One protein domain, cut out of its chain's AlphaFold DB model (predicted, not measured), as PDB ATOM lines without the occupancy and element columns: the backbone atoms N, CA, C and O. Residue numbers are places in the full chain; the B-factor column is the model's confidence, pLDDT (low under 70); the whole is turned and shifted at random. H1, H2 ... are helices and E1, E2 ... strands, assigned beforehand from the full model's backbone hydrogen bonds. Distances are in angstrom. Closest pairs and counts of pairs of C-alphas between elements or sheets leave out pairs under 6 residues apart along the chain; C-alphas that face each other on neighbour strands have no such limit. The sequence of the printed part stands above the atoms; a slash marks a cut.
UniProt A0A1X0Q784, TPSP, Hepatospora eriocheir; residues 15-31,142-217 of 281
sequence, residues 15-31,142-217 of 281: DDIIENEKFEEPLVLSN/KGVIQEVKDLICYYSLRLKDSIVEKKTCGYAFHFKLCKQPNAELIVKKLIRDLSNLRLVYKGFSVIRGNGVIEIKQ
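What this domain is: This is residues 15 to 31 and 142 to 217 of the 281 residues of the protein "TPSP" of Hepatospora eriocheir (UniProt A0A1X0Q784). A five-stranded antiparallel sheet forms a wall, with two helices, H2 and H3, side by side over one of its faces and the other face bare. Both helices run along the strands, making two layers, helices over one face of a sheet, while the short H1 sits near H3 beyond the E1 edge. The printed part has 93 residues, with three named helices and five named strands in the order H1 E1 H2 E2 E3 H3 E4 E5; the sheet's order is E1, E4, E5, E3, E2, and the class is mixed, helices and strands. The whole is compact, with a radius of gyration of the C-alphas of 12.3 A and spans of 34 by 28 by 19 A.

Where its parts are: The sheet holds E1, residues 27 to 29; E4, residues 205 to 209, 12.8 A long; E5, residues 212 to 216, 12.5 A; E3, residues 170 to 174, 13.2 A; and E2, residues 163 to 166, 9.6 A. E5 ends with C-alpha 216 at (-29.769, 20.143, -24.955). H3, the longest helix, covers residues 183 to 200 and 26.4 A, from C-alpha 183 at (-31.229, 36.388, -9.701). H2 covers residues 146 to 156 and 15.3 A. H1 has residues 15 to 19, with C-alpha 15 at (-12.199, 31.128, -17.568).

How they stand to each other: E1 and E2 are the edge strands. Within hydrogen-bond range are N 29 and O 206 between E1 and E4, 2.8 A; N 207 and O 214 in the hairpin E4 and E5, 2.8 A; N 173 and O 213 between E5 and E3, 2.8 A; and N 165 and O 172 in the hairpin E2 and E3, 2.8 A. H3 is on the sheet at a height of 9.5 A, over E4 and only just over E5, where 3 of its C-alphas fall; its line stands at 11 degrees to E4 on the local plane. The closest C-alphas of H3 and E4 are those of Leu 194 and Val 206, 7.2 A apart. E3, H3 and E4 form a split strand-helix-strand unit, two strands running the same way with E5 between them in the sheet, and its crossover is right-handed. H2 is on the same face at a height of 9.8 A, over E3 and only just over E2, where 3 of its C-alphas fall. H2 and H3 touch at a shallow tilt of 9 degrees, opposite ways; their closest C-alphas are those of Tyr 155 and Leu 190, 6.6 A apart. H1 is not on the sheet; it is close to H3 but not clearly touching, with the C-alphas of Ile 17 and Arg 192 closest at 7.4 A. In H1 and H2 every O i to N i+4 pair is within hydrogen-bond range, in H3 13 of 14.

The domain as a whole: The C-alphas farthest apart, those of Lys 142 and Pro 181, are 35.1 A apart. Residues 32 to 141 are cut out, and C-alphas 31 and 142 are 18.5 A apart across the cut. Of the links that are printed whole, none is long. The mean pLDDT of the printed part is 83.7, and residues 15 to 31 are under 70.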
ATOM      1  N   ASP A  15     -12.982  30.047 -18.167       47.59
ATOM      2  CA  ASP A  15     -12.199  31.128 -17.568       47.59
ATOM      3  C   ASP A  15     -12.768  32.512 -17.934       47.59
ATOM      4  O   ASP A  15     -12.923  33.358 -17.053       47.59
ATOM      5  N   ASP A  16     -13.245  32.701 -19.173       53.16
ATOM      6  CA  ASP A  16     -13.963  33.923 -19.583       53.16
ATOM      7  C   ASP A  16     -15.246  34.146 -18.758       53.16
ATOM      8  O   ASP A  16     -15.626  35.287 -18.483       53.16
ATOM      9  N   ILE A  17     -15.899  33.057 -18.330       53.22
ATOM     10  CA  ILE A  17     -17.080  33.070 -17.449       53.22
ATOM     11  C   ILE A  17     -16.711  33.467 -16.010       53.22
ATOM     12  O   ILE A  17     -17.539  34.048 -15.302       53.22
ATOM     13  N   ILE A  18     -15.500  33.127 -15.556       47.44
ATOM     14  CA  ILE A  18     -15.020  33.379 -14.190       47.44
ATOM     15  C   ILE A  18     -14.549  34.831 -14.028       47.44
ATOM     16  O   ILE A  18     -14.800  35.423 -12.977       47.44
ATOM     17  N   GLU A  19     -13.904  35.407 -15.044       50.66
ATOM     18  CA  GLU A  19     -13.261  36.724 -14.941       50.66
ATOM     19  C   GLU A  19     -14.155  37.906 -15.364       50.66
ATOM     20  O   GLU A  19     -13.961  39.018 -14.870       50.66
ATOM     21  N   ASN A  20     -15.176  37.700 -16.210       51.47
ATOM     22  CA  ASN A  20     -16.030  38.791 -16.697       51.47
ATOM     23  C   ASN A  20     -17.334  38.974 -15.893       51.47
ATOM     24  O   ASN A  20     -18.202  38.102 -15.809       51.47
ATOM     25  N   GLU A  21     -17.551  40.186 -15.367       48.53
ATOM     26  CA  GLU A  21     -18.799  40.551 -14.676       48.53
ATOM     27  C   GLU A  21     -20.021  40.654 -15.612       48.53
ATOM     28  O   GLU A  21     -21.160  40.645 -15.132       48.53
ATOM     29  N   LYS A  22     -19.834  40.702 -16.937       49.78
ATOM     30  CA  LYS A  22     -20.913  40.782 -17.935       49.78
ATOM     31  C   LYS A  22     -20.751  39.696 -18.999       49.78
ATOM     32  O   LYS A  22     -19.689  39.584 -19.594       49.78
ATOM     33  N   PHE A  23     -21.818  38.934 -19.238       55.41
ATOM     34  CA  PHE A  23     -21.929  38.038 -20.388       55.41
ATOM     35  C   PHE A  23     -22.461  38.832 -21.575       55.41
ATOM     36  O   PHE A  23     -23.459  39.539 -21.419       55.41
ATOM     37  N   GLU A  24     -21.840  38.697 -22.743       56.75
ATOM     38  CA  GLU A  24     -22.535  39.016 -23.990       56.75
ATOM     39  C   GLU A  24     -23.562  37.903 -24.250       56.75
ATOM     40  O   GLU A  24     -23.269  36.714 -24.101       56.75
ATOM     41  N   GLU A  25     -24.811  38.292 -24.515       57.34
ATOM     42  CA  GLU A  25     -25.871  37.358 -24.887       57.34
ATOM     43  C   GLU A  25     -25.924  37.210 -26.408       57.34
ATOM     44  O   GLU A  25     -25.887  38.232 -27.098       57.34
ATOM     45  N   PRO A  26     -26.113  35.986 -26.928       58.91
ATOM     46  CA  PRO A  26     -26.215  34.708 -26.209       58.91
ATOM     47  C   PRO A  26     -24.845  34.063 -25.908       58.91
ATOM     48  O   PRO A  26     -23.880  34.236 -26.641       58.91
ATOM     49  N   LEU A  27     -24.786  33.253 -24.845       67.31
ATOM     50  CA  LEU A  27     -23.599  32.465 -24.479       67.31
ATOM     51  C   LEU A  27     -23.831  30.995 -24.847       67.31
ATOM     52  O   LEU A  27     -24.721  30.361 -24.278       67.31
ATOM     53  N   VAL A  28     -23.013  30.436 -25.743       65.81
ATOM     54  CA  VAL A  28     -23.072  29.019 -26.133       65.81
ATOM     55  C   VAL A  28     -21.886  28.265 -25.542       65.81
ATOM     56  O   VAL A  28     -20.730  28.609 -25.751       65.81
ATOM     57  N   LEU A  29     -22.182  27.205 -24.794       66.69
ATOM     58  CA  LEU A  29     -21.197  26.315 -24.195       66.69
ATOM     59  C   LEU A  29     -21.458  24.894 -24.680       66.69
ATOM     60  O   LEU A  29     -22.269  24.149 -24.120       66.69
ATOM     61  N   SER A  30     -20.770  24.515 -25.750       62.53
ATOM     62  CA  SER A  30     -20.938  23.223 -26.400       62.53
ATOM     63  C   SER A  30     -19.734  22.310 -26.157       62.53
ATOM     64  O   SER A  30     -18.581  22.729 -26.120       62.53
ATOM     65  N   ASN A  31     -20.005  21.017 -25.951       51.66
ATOM     66  CA  ASN A  31     -18.980  19.966 -26.019       51.66
ATOM     67  C   ASN A  31     -18.720  19.544 -27.472       51.66
ATOM     68  O   ASN A  31     -18.102  18.507 -27.702       51.66
ATOM     69  N   LYS A 142     -33.544   9.838 -24.161       86.62
ATOM     70  CA  LYS A 142     -34.617  10.442 -23.375       86.62
ATOM     71  C   LYS A 142     -34.075  10.966 -22.040       86.62
ATOM     72  O   LYS A 142     -33.642  10.191 -21.191       86.62
ATOM     73  N   GLY A 143     -34.211  12.271 -21.819       76.38
ATOM     74  CA  GLY A 143     -33.570  13.005 -20.730       76.38
ATOM     75  C   GLY A 143     -32.074  13.203 -20.982       76.38
ATOM     76  O   GLY A 143     -31.495  12.535 -21.823       76.38
ATOM     77  N   VAL A 144     -31.449  14.147 -20.273       71.88
ATOM     78  CA  VAL A 144     -30.007  14.421 -20.424       71.88
ATOM     79  C   VAL A 144     -29.194  13.472 -19.543       71.88
ATOM     80  O   VAL A 144     -28.680  12.473 -20.015       71.88
ATOM     81  N   ILE A 145     -29.133  13.760 -18.245       85.31
ATOM     82  CA  ILE A 145     -28.593  12.909 -17.180       85.31
ATOM     83  C   ILE A 145     -29.273  13.325 -15.870       85.31
ATOM     84  O   ILE A 145     -29.830  14.430 -15.773       85.31
ATOM     85  N   GLN A 146     -29.258  12.454 -14.863       88.62
ATOM     86  CA  GLN A 146     -29.943  12.707 -13.594       88.62
ATOM     87  C   GLN A 146     -29.310  13.888 -12.835       88.62
ATOM     88  O   GLN A 146     -30.025  14.732 -12.304       88.62
ATOM     89  N   GLU A 147     -27.990  14.039 -12.904       91.25
ATOM     90  CA  GLU A 147     -27.221  15.105 -12.260       91.25
ATOM     91  C   GLU A 147     -27.592  16.496 -12.792       91.25
ATOM     92  O   GLU A 147     -27.689  17.448 -12.021       91.25
ATOM     93  N   VAL A 148     -27.858  16.620 -14.099       91.75
ATOM     94  CA  VAL A 148     -28.351  17.873 -14.700       91.75
ATOM     95  C   VAL A 148     -29.707  18.227 -14.106       91.75
ATOM     96  O   VAL A 148     -29.921  19.373 -13.719       91.75
ATOM     97  N   LYS A 149     -30.617  17.248 -14.014       91.31
ATOM     98  CA  LYS A 149     -31.956  17.450 -13.449       91.31
ATOM     99  C   LYS A 149     -31.877  17.891 -11.986       91.31
ATOM    100  O   LYS A 149     -32.553  18.838 -11.590       91.31
ATOM    101  N   ASP A 150     -31.047  17.228 -11.192       93.44
ATOM    102  CA  ASP A 150     -30.897  17.558  -9.777       93.44
ATOM    103  C   ASP A 150     -30.304  18.958  -9.596       93.44
ATOM    104  O   ASP A 150     -30.777  19.727  -8.757       93.44
ATOM    105  N   LEU A 151     -29.347  19.334 -10.447       94.81
ATOM    106  CA  LEU A 151     -28.751  20.663 -10.446       94.81
ATOM    107  C   LEU A 151     -29.768  21.755 -10.814       94.81
ATOM    108  O   LEU A 151     -29.920  22.723 -10.068       94.81
ATOM    109  N   ILE A 152     -30.516  21.609 -11.914       94.69
ATOM    110  CA  ILE A 152     -31.525  22.613 -12.301       94.69
ATOM    111  C   ILE A 152     -32.641  22.722 -11.252       94.69
ATOM    112  O   ILE A 152     -33.075  23.829 -10.940       94.69
ATOM    113  N   CYS A 153     -33.064  21.608 -10.641       93.56
ATOM    114  CA  CYS A 153     -34.043  21.625  -9.554       93.56
ATOM    115  C   CYS A 153     -33.488  22.338  -8.314       93.56
ATOM    116  O   CYS A 153     -34.174  23.174  -7.722       93.56
ATOM    117  N   TYR A 154     -32.230  22.075  -7.947       96.19
ATOM    118  CA  TYR A 154     -31.544  22.757  -6.850       96.19
ATOM    119  C   TYR A 154     -31.513  24.280  -7.045       96.19
ATOM    120  O   TYR A 154     -31.764  25.035  -6.097       96.19
ATOM    121  N   TYR A 155     -31.231  24.737  -8.265       96.62
ATOM    122  CA  TYR A 155     -31.216  26.159  -8.605       96.62
ATOM    123  C   TYR A 155     -32.622  26.761  -8.685       96.62
ATOM    124  O   TYR A 155     -32.825  27.871  -8.193       96.62
ATOM    125  N   SER A 156     -33.605  26.020  -9.200       95.12
ATOM    126  CA  SER A 156     -35.000  26.474  -9.268       95.12
ATOM    127  C   SER A 156     -35.572  26.778  -7.880       95.12
ATOM    128  O   SER A 156     -36.185  27.822  -7.681       95.12
ATOM    129  N   LEU A 157     -35.257  25.951  -6.873       94.88
ATOM    130  CA  LEU A 157     -35.666  26.187  -5.478       94.88
ATOM    131  C   LEU A 157     -35.092  27.480  -4.869       94.88
ATOM    132  O   LEU A 157     -35.632  27.992  -3.892       94.88
ATOM    133  N   ARG A 158     -33.989  28.002  -5.417       94.19
ATOM    134  CA  ARG A 158     -33.327  29.239  -4.956       94.19
ATOM    135  C   ARG A 158     -33.709  30.448  -5.796       94.19
ATOM    136  O   ARG A 158     -33.545  31.586  -5.359       94.19
ATOM    137  N   LEU A 159     -34.229  30.209  -6.994       94.88
ATOM    138  CA  LEU A 159     -34.649  31.241  -7.915       94.88
ATOM    139  C   LEU A 159     -36.178  31.273  -8.003       94.88
ATOM    140  O   LEU A 159     -36.784  30.658  -8.875       94.88
ATOM    141  N   LYS A 160     -36.804  32.010  -7.081       92.88
ATOM    142  CA  LYS A 160     -38.230  32.335  -7.104       92.88
ATOM    143  C   LYS A 160     -38.658  32.815  -8.495       92.88
ATOM    144  O   LYS A 160     -37.969  33.636  -9.102       92.88
ATOM    145  N   ASP A 161     -39.808  32.309  -8.937       92.94
ATOM    146  CA  ASP A 161     -40.437  32.580 -10.235       92.94
ATOM    147  C   ASP A 161     -39.652  32.028 -11.442       92.94
ATOM    148  O   ASP A 161     -39.931  32.393 -12.584       92.94
ATOM    149  N   SER A 162     -38.677  31.138 -11.202       95.00
ATOM    150  CA  SER A 162     -38.078  30.320 -12.259       95.00
ATOM    151  C   SER A 162     -39.008  29.184 -12.665       95.00
ATOM    152  O   SER A 162     -39.796  28.685 -11.857       95.00
ATOM    153  N   ILE A 163     -38.905  28.758 -13.922       92.38
ATOM    154  CA  ILE A 163     -39.681  27.645 -14.466       92.38
ATOM    155  C   ILE A 163     -38.715  26.668 -15.127       92.38
ATOM    156  O   ILE A 163     -37.894  27.062 -15.951       92.38
ATOM    157  N   VAL A 164     -38.830  25.390 -14.775       92.50
ATOM    158  CA  VAL A 164     -38.109  24.310 -15.452       92.50
ATOM    159  C   VAL A 164     -39.059  23.634 -16.429       92.50
ATOM    160  O   VAL A 164     -39.996  22.947 -16.028       92.50
ATOM    161  N   GLU A 165     -38.801  23.821 -17.714       89.25
ATOM    162  CA  GLU A 165     -39.452  23.097 -18.795       89.25
ATOM    163  C   GLU A 165     -38.663  21.818 -19.075       89.25
ATOM    164  O   GLU A 165     -37.460  21.846 -19.348       89.25
ATOM    165  N   LYS A 166     -39.345  20.677 -18.996       90.00
ATOM    166  CA  LYS A 166     -38.778  19.386 -19.374       90.00
ATOM    167  C   LYS A 166     -39.085  19.126 -20.845       90.00
ATOM    168  O   LYS A 166     -40.256  19.060 -21.204       90.00
ATOM    169  N   LYS A 167     -38.038  18.917 -21.642       91.31
ATOM    170  CA  LYS A 167     -38.134  18.433 -23.022       91.31
ATOM    171  C   LYS A 167     -37.853  16.919 -23.062       91.31
ATOM    172  O   LYS A 167     -37.529  16.312 -22.032       91.31
ATOM    173  N   THR A 168     -37.980  16.281 -24.223       93.00
ATOM    174  CA  THR A 168     -37.709  14.844 -24.371       93.00
ATOM    175  C   THR A 168     -36.218  14.539 -24.248       93.00
ATOM    176  O   THR A 168     -35.870  13.588 -23.552       93.00
ATOM    177  N   CYS A 169     -35.339  15.367 -24.814       91.75
ATOM    178  CA  CYS A 169     -33.880  15.208 -24.811       91.75
ATOM    179  C   CYS A 169     -33.157  16.327 -24.042       91.75
ATOM    180  O   CYS A 169     -31.944  16.501 -24.198       91.75
ATOM    181  N   GLY A 170     -33.866  17.105 -23.223       92.06
ATOM    182  CA  GLY A 170     -33.322  18.347 -22.684       92.06
ATOM    183  C   GLY A 170     -34.144  18.995 -21.580       92.06
ATOM    184  O   GLY A 170     -35.172  18.479 -21.135       92.06
ATOM    185  N   TYR A 171     -33.680  20.168 -21.165       92.38
ATOM    186  CA  TYR A 171     -34.378  21.062 -20.248       92.38
ATOM    187  C   TYR A 171     -34.228  22.511 -20.711       92.38
ATOM    188  O   TYR A 171     -33.193  22.878 -21.263       92.38
ATOM    189  N   ALA A 172     -35.223  23.345 -20.427       90.44
ATOM    190  CA  ALA A 172     -35.083  24.795 -20.468       90.44
ATOM    191  C   ALA A 172     -35.382  25.376 -19.082       90.44
ATOM    192  O   ALA A 172     -36.404  25.082 -18.462       90.44
ATOM    193  N   PHE A 173     -34.453  26.171 -18.566       94.38
ATOM    194  CA  PHE A 173     -34.557  26.852 -17.285       94.38
ATOM    195  C   PHE A 173     -34.875  28.324 -17.546       94.38
ATOM    196  O   PHE A 173     -33.995  29.118 -17.879       94.38
ATOM    197  N   HIS A 174     -36.145  28.687 -17.421       92.00
ATOM    198  CA  HIS A 174     -36.641  30.038 -17.658       92.00
ATOM    199  C   HIS A 174     -36.461  30.891 -16.405       92.00
ATOM    200  O   HIS A 174     -36.922  30.529 -15.322       92.00
ATOM    201  N   PHE A 175     -35.819  32.046 -16.564       93.19
ATOM    202  CA  PHE A 175     -35.532  32.986 -15.478       93.19
ATOM    203  C   PHE A 175     -35.926  34.440 -15.788       93.19
ATOM    204  O   PHE A 175     -35.726  35.328 -14.962       93.19
ATOM    205  N   LYS A 176     -36.541  34.709 -16.946       90.44
ATOM    206  CA  LYS A 176     -36.961  36.060 -17.380       90.44
ATOM    207  C   LYS A 176     -37.863  36.797 -16.376       90.44
ATOM    208  O   LYS A 176     -37.817  38.027 -16.250       90.44
ATOM    209  N   LEU A 177     -38.700  36.045 -15.662       88.69
ATOM    210  CA  LEU A 177     -39.643  36.574 -14.673       88.69
ATOM    211  C   LEU A 177     -39.031  36.728 -13.275       88.69
ATOM    212  O   LEU A 177     -39.636  37.367 -12.419       88.69
ATOM    213  N   CYS A 178     -37.823  36.215 -13.040       92.88
ATOM    214  CA  CYS A 178     -37.167  36.262 -11.740       92.88
ATOM    215  C   CYS A 178     -36.683  37.689 -11.434       92.88
ATOM    216  O   CYS A 178     -35.767  38.194 -12.079       92.88
ATOM    217  N   LYS A 179     -37.287  38.351 -10.437       92.94
ATOM    218  CA  LYS A 179     -36.963  39.747 -10.057       92.94
ATOM    219  C   LYS A 179     -36.120  39.885  -8.788       92.94
ATOM    220  O   LYS A 179     -35.959  40.986  -8.270       92.94
ATOM    221  N   GLN A 180     -35.595  38.780  -8.261       92.81
ATOM    222  CA  GLN A 180     -34.750  38.820  -7.069       92.81
ATOM    223  C   GLN A 180     -33.448  39.598  -7.341       92.81
ATOM    224  O   GLN A 180     -32.858  39.406  -8.405       92.81
ATOM    225  N   PRO A 181     -32.934  40.403  -6.389       91.88
ATOM    226  CA  PRO A 181     -31.691  41.156  -6.587       91.88
ATOM    227  C   PRO A 181     -30.478  40.285  -6.948       91.88
ATOM    228  O   PRO A 181     -29.587  40.722  -7.666       91.88
ATOM    229  N   ASN A 182     -30.447  39.038  -6.472       91.44
ATOM    230  CA  ASN A 182     -29.384  38.069  -6.739       91.44
ATOM    231  C   ASN A 182     -29.709  37.092  -7.886       91.44
ATOM    232  O   ASN A 182     -28.976  36.118  -8.054       91.44
ATOM    233  N   ALA A 183     -30.779  37.316  -8.661       92.19
ATOM    234  CA  ALA A 183     -31.229  36.388  -9.701       92.19
ATOM    235  C   ALA A 183     -30.127  36.079 -10.720       92.19
ATOM    236  O   ALA A 183     -29.803  34.915 -10.946       92.19
ATOM    237  N   GLU A 184     -29.488  37.119 -11.256       89.75
ATOM    238  CA  GLU A 184     -28.406  36.958 -12.226       89.75
ATOM    239  C   GLU A 184     -27.221  36.197 -11.614       89.75
ATOM    240  O   GLU A 184     -26.709  35.264 -12.217       89.75
ATOM    241  N   LEU A 185     -26.835  36.491 -10.368       90.62
ATOM    242  CA  LEU A 185     -25.768  35.745  -9.689       90.62
ATOM    243  C   LEU A 185     -26.091  34.244  -9.572       90.62
ATOM    244  O   LEU A 185     -25.198  33.408  -9.703       90.62
ATOM    245  N   ILE A 186     -27.351  33.892  -9.315       93.81
ATOM    246  CA  ILE A 186     -27.802  32.497  -9.247       93.81
ATOM    247  C   ILE A 186     -27.725  31.838 -10.634       93.81
ATOM    248  O   ILE A 186     -27.196  30.734 -10.744       93.81
ATOM    249  N   VAL A 187     -28.182  32.527 -11.684       92.69
ATOM    250  CA  VAL A 187     -28.106  32.081 -13.089       92.69
ATOM    251  C   VAL A 187     -26.657  31.819 -13.502       92.69
ATOM    252  O   VAL A 187     -26.347  30.756 -14.037       92.69
ATOM    253  N   LYS A 188     -25.738  32.732 -13.172       89.31
ATOM    254  CA  LYS A 188     -24.300  32.574 -13.437       89.31
ATOM    255  C   LYS A 188     -23.720  31.327 -12.778       89.31
ATOM    256  O   LYS A 188     -22.987  30.568 -13.410       89.31
ATOM    257  N   LYS A 189     -24.068  31.089 -11.510       92.81
ATOM    258  CA  LYS A 189     -23.620  29.896 -10.780       92.81
ATOM    259  C   LYS A 189     -24.184  28.610 -11.394       92.81
ATOM    260  O   LYS A 189     -23.431  27.654 -11.545       92.81
ATOM    261  N   LEU A 190     -25.451  28.610 -11.817       94.38
ATOM    262  CA  LEU A 190     -26.057  27.484 -12.535       94.38
ATOM    263  C   LEU A 190     -25.305  27.171 -13.835       94.38
ATOM    264  O   LEU A 190     -24.951  26.020 -14.066       94.38
ATOM    265  N   ILE A 191     -25.014  28.182 -14.659       91.44
ATOM    266  CA  ILE A 191     -24.273  28.001 -15.920       91.44
ATOM    267  C   ILE A 191     -22.882  27.437 -15.654       91.44
ATOM    268  O   ILE A 191     -22.468  26.485 -16.317       91.44
ATOM    269  N   ARG A 192     -22.169  27.983 -14.665       88.25
ATOM    270  CA  ARG A 192     -20.845  27.497 -14.267       88.25
ATOM    271  C   ARG A 192     -20.898  26.032 -13.834       88.25
ATOM    272  O   ARG A 192     -20.101  25.225 -14.301       88.25
ATOM    273  N   ASP A 193     -21.839  25.675 -12.968       92.81
ATOM    274  CA  ASP A 193     -21.943  24.313 -12.449       92.81
ATOM    275  C   ASP A 193     -22.357  23.324 -13.555       92.81
ATOM    276  O   ASP A 193     -21.788  22.237 -13.637       92.81
ATOM    277  N   LEU A 194     -23.257  23.715 -14.467       91.69
ATOM    278  CA  LEU A 194     -23.591  22.927 -15.661       91.69
ATOM    279  C   LEU A 194     -22.384  22.762 -16.597       91.69
ATOM    280  O   LEU A 194     -22.194  21.698 -17.183       91.69
ATOM    281  N   SER A 195     -21.555  23.797 -16.728       85.69
ATOM    282  CA  SER A 195     -20.334  23.765 -17.541       85.69
ATOM    283  C   SER A 195     -19.290  22.823 -16.959       85.69
ATOM    284  O   SER A 195     -18.716  22.027 -17.695       85.69
ATOM    285  N   ASN A 196     -19.104  22.836 -15.640       86.94
ATOM    286  CA  ASN A 196     -18.250  21.866 -14.958       86.94
ATOM    287  C   ASN A 196     -18.793  20.443 -15.122       86.94
ATOM    288  O   ASN A 196     -18.035  19.512 -15.385       86.94
ATOM    289  N   LEU A 197     -20.114  20.275 -15.030       88.50
ATOM    290  CA  LEU A 197     -20.761  18.980 -15.209       88.50
ATOM    291  C   LEU A 197     -20.542  18.422 -16.624       88.50
ATOM    292  O   LEU A 197     -20.317  17.223 -16.772       88.50
ATOM    293  N   ARG A 198     -20.515  19.285 -17.647       85.88
ATOM    294  CA  ARG A 198     -20.183  18.911 -19.033       85.88
ATOM    295  C   ARG A 198     -18.766  18.363 -19.215       85.88
ATOM    296  O   ARG A 198     -18.540  17.622 -20.170       85.88
ATOM    297  N   LEU A 199     -17.817  18.719 -18.348       82.44
ATOM    298  CA  LEU A 199     -16.452  18.175 -18.402       82.44
ATOM    299  C   LEU A 199     -16.402  16.717 -17.927       82.44
ATOM    300  O   LEU A 199     -15.531  15.960 -18.348       82.44
ATOM    301  N   VAL A 200     -17.348  16.325 -17.070       84.94
ATOM    302  CA  VAL A 200     -17.473  14.965 -16.531       84.94
ATOM    303  C   VAL A 200     -18.394  14.114 -17.406       84.94
ATOM    304  O   VAL A 200     -18.071  12.971 -17.723       84.94
ATOM    305  N   TYR A 201     -19.519  14.685 -17.835       83.06
ATOM    306  CA  TYR A 201     -20.537  14.006 -18.625       83.06
ATOM    307  C   TYR A 201     -20.633  14.614 -20.023       83.06
ATOM    308  O   TYR A 201     -21.007  15.773 -20.208       83.06
ATOM    309  N   LYS A 202     -20.310  13.803 -21.031       77.44
ATOM    310  CA  LYS A 202     -20.461  14.171 -22.442       77.44
ATOM    311  C   LYS A 202     -21.922  14.042 -22.884       77.44
ATOM    312  O   LYS A 202     -22.731  13.422 -22.206       77.44
ATOM    313  N   GLY A 203     -22.240  14.616 -24.045       81.25
ATOM    314  CA  GLY A 203     -23.536  14.424 -24.703       81.25
ATOM    315  C   GLY A 203     -24.518  15.586 -24.584       81.25
ATOM    316  O   GLY A 203     -25.582  15.509 -25.177       81.25
ATOM    317  N   PHE A 204     -24.184  16.681 -23.891       87.38
ATOM    318  CA  PHE A 204     -25.043  17.870 -23.859       87.38
ATOM    319  C   PHE A 204     -24.284  19.195 -23.966       87.38
ATOM    320  O   PHE A 204     -23.075  19.290 -23.734       87.38
ATOM    321  N   SER A 205     -25.034  20.229 -24.332       86.94
ATOM    322  CA  SER A 205     -24.619  21.624 -24.444       86.94
ATOM    323  C   SER A 205     -25.497  22.508 -23.566       86.94
ATOM    324  O   SER A 205     -26.620  22.130 -23.223       86.94
ATOM    325  N   VAL A 206     -24.962  23.665 -23.184       88.44
ATOM    326  CA  VAL A 206     -25.643  24.677 -22.373       88.44
ATOM    327  C   VAL A 206     -25.656  25.973 -23.167       88.44
ATOM    328  O   VAL A 206     -24.601  26.443 -23.585       88.44
ATOM    329  N   ILE A 207     -26.832  26.552 -23.379       86.81
ATOM    330  CA  ILE A 207     -26.996  27.819 -24.094       86.81
ATOM    331  C   ILE A 207     -27.744  28.792 -23.199       86.81
ATOM    332  O   ILE A 207     -28.837  28.492 -22.735       86.81
ATOM    333  N   ARG A 208     -27.178  29.972 -22.958       86.31
ATOM    334  CA  ARG A 208     -27.880  31.081 -22.309       86.31
ATOM    335  C   ARG A 208     -28.475  31.974 -23.392       86.31
ATOM    336  O   ARG A 208     -27.739  32.677 -24.083       86.31
ATOM    337  N   GLY A 209     -29.796  31.941 -23.512       83.50
ATOM    338  CA  GLY A 209     -30.577  32.905 -24.280       83.50
ATOM    339  C   GLY A 209     -31.124  34.032 -23.398       83.50
ATOM    340  O   GLY A 209     -30.816  34.128 -22.206       83.50
ATOM    341  N   ASN A 210     -31.993  34.861 -23.976       82.94
ATOM    342  CA  ASN A 210     -32.618  35.986 -23.279       82.94
ATOM    343  C   ASN A 210     -33.641  35.505 -22.234       82.94
ATOM    344  O   ASN A 210     -34.815  35.258 -22.536       82.94
ATOM    345  N   GLY A 211     -33.195  35.395 -20.983       86.69
ATOM    346  CA  GLY A 211     -34.036  34.970 -19.867       86.69
ATOM    347  C   GLY A 211     -34.304  33.463 -19.811       86.69
ATOM    348  O   GLY A 211     -35.246  33.053 -19.125       86.69
ATOM    349  N   VAL A 212     -33.504  32.648 -20.508       89.25
ATOM    350  CA  VAL A 212     -33.583  31.179 -20.507       89.25
ATOM    351  C   VAL A 212     -32.188  30.544 -20.591       89.25
ATOM    352  O   VAL A 212     -31.308  31.063 -21.272       89.25
ATOM    353  N   ILE A 213     -31.967  29.435 -19.880       92.06
ATOM    354  CA  ILE A 213     -30.825  28.535 -20.103       92.06
ATOM    355  C   ILE A 213     -31.361  27.242 -20.710       92.06
ATOM    356  O   ILE A 213     -32.141  26.539 -20.069       92.06
ATOM    357  N   GLU A 214     -30.923  26.899 -21.910       90.06
ATOM    358  CA  GLU A 214     -31.226  25.627 -22.551       90.06
ATOM    359  C   GLU A 214     -30.119  24.609 -22.293       90.06
ATOM    360  O   GLU A 214     -28.935  24.896 -22.461       90.06
ATOM    361  N   ILE A 215     -30.510  23.400 -21.902       92.06
ATOM    362  CA  ILE A 215     -29.637  22.244 -21.752       92.06
ATOM    363  C   ILE A 215     -30.112  21.191 -22.750       92.06
ATOM    364  O   ILE A 215     -31.184  20.607 -22.569       92.06
ATOM    365  N   LYS A 216     -29.332  20.951 -23.806       90.38
ATOM    366  CA  LYS A 216     -29.769  20.143 -24.955       90.38
ATOM    367  C   LYS A 216     -28.708  19.171 -25.453       90.38
ATOM    368  O   LYS A 216     -27.514  19.467 -25.399       90.38
ATOM    369  N   GLN A 217     -29.168  18.044 -25.994       90.88
ATOM    370  CA  GLN A 217     -28.324  17.029 -26.640       90.88
ATOM    371  C   GLN A 217     -28.187  17.236 -28.164       90.88
ATOM    372  O   GLN A 217     -27.251  16.724 -28.767       90.88
TER     373      GLN A 217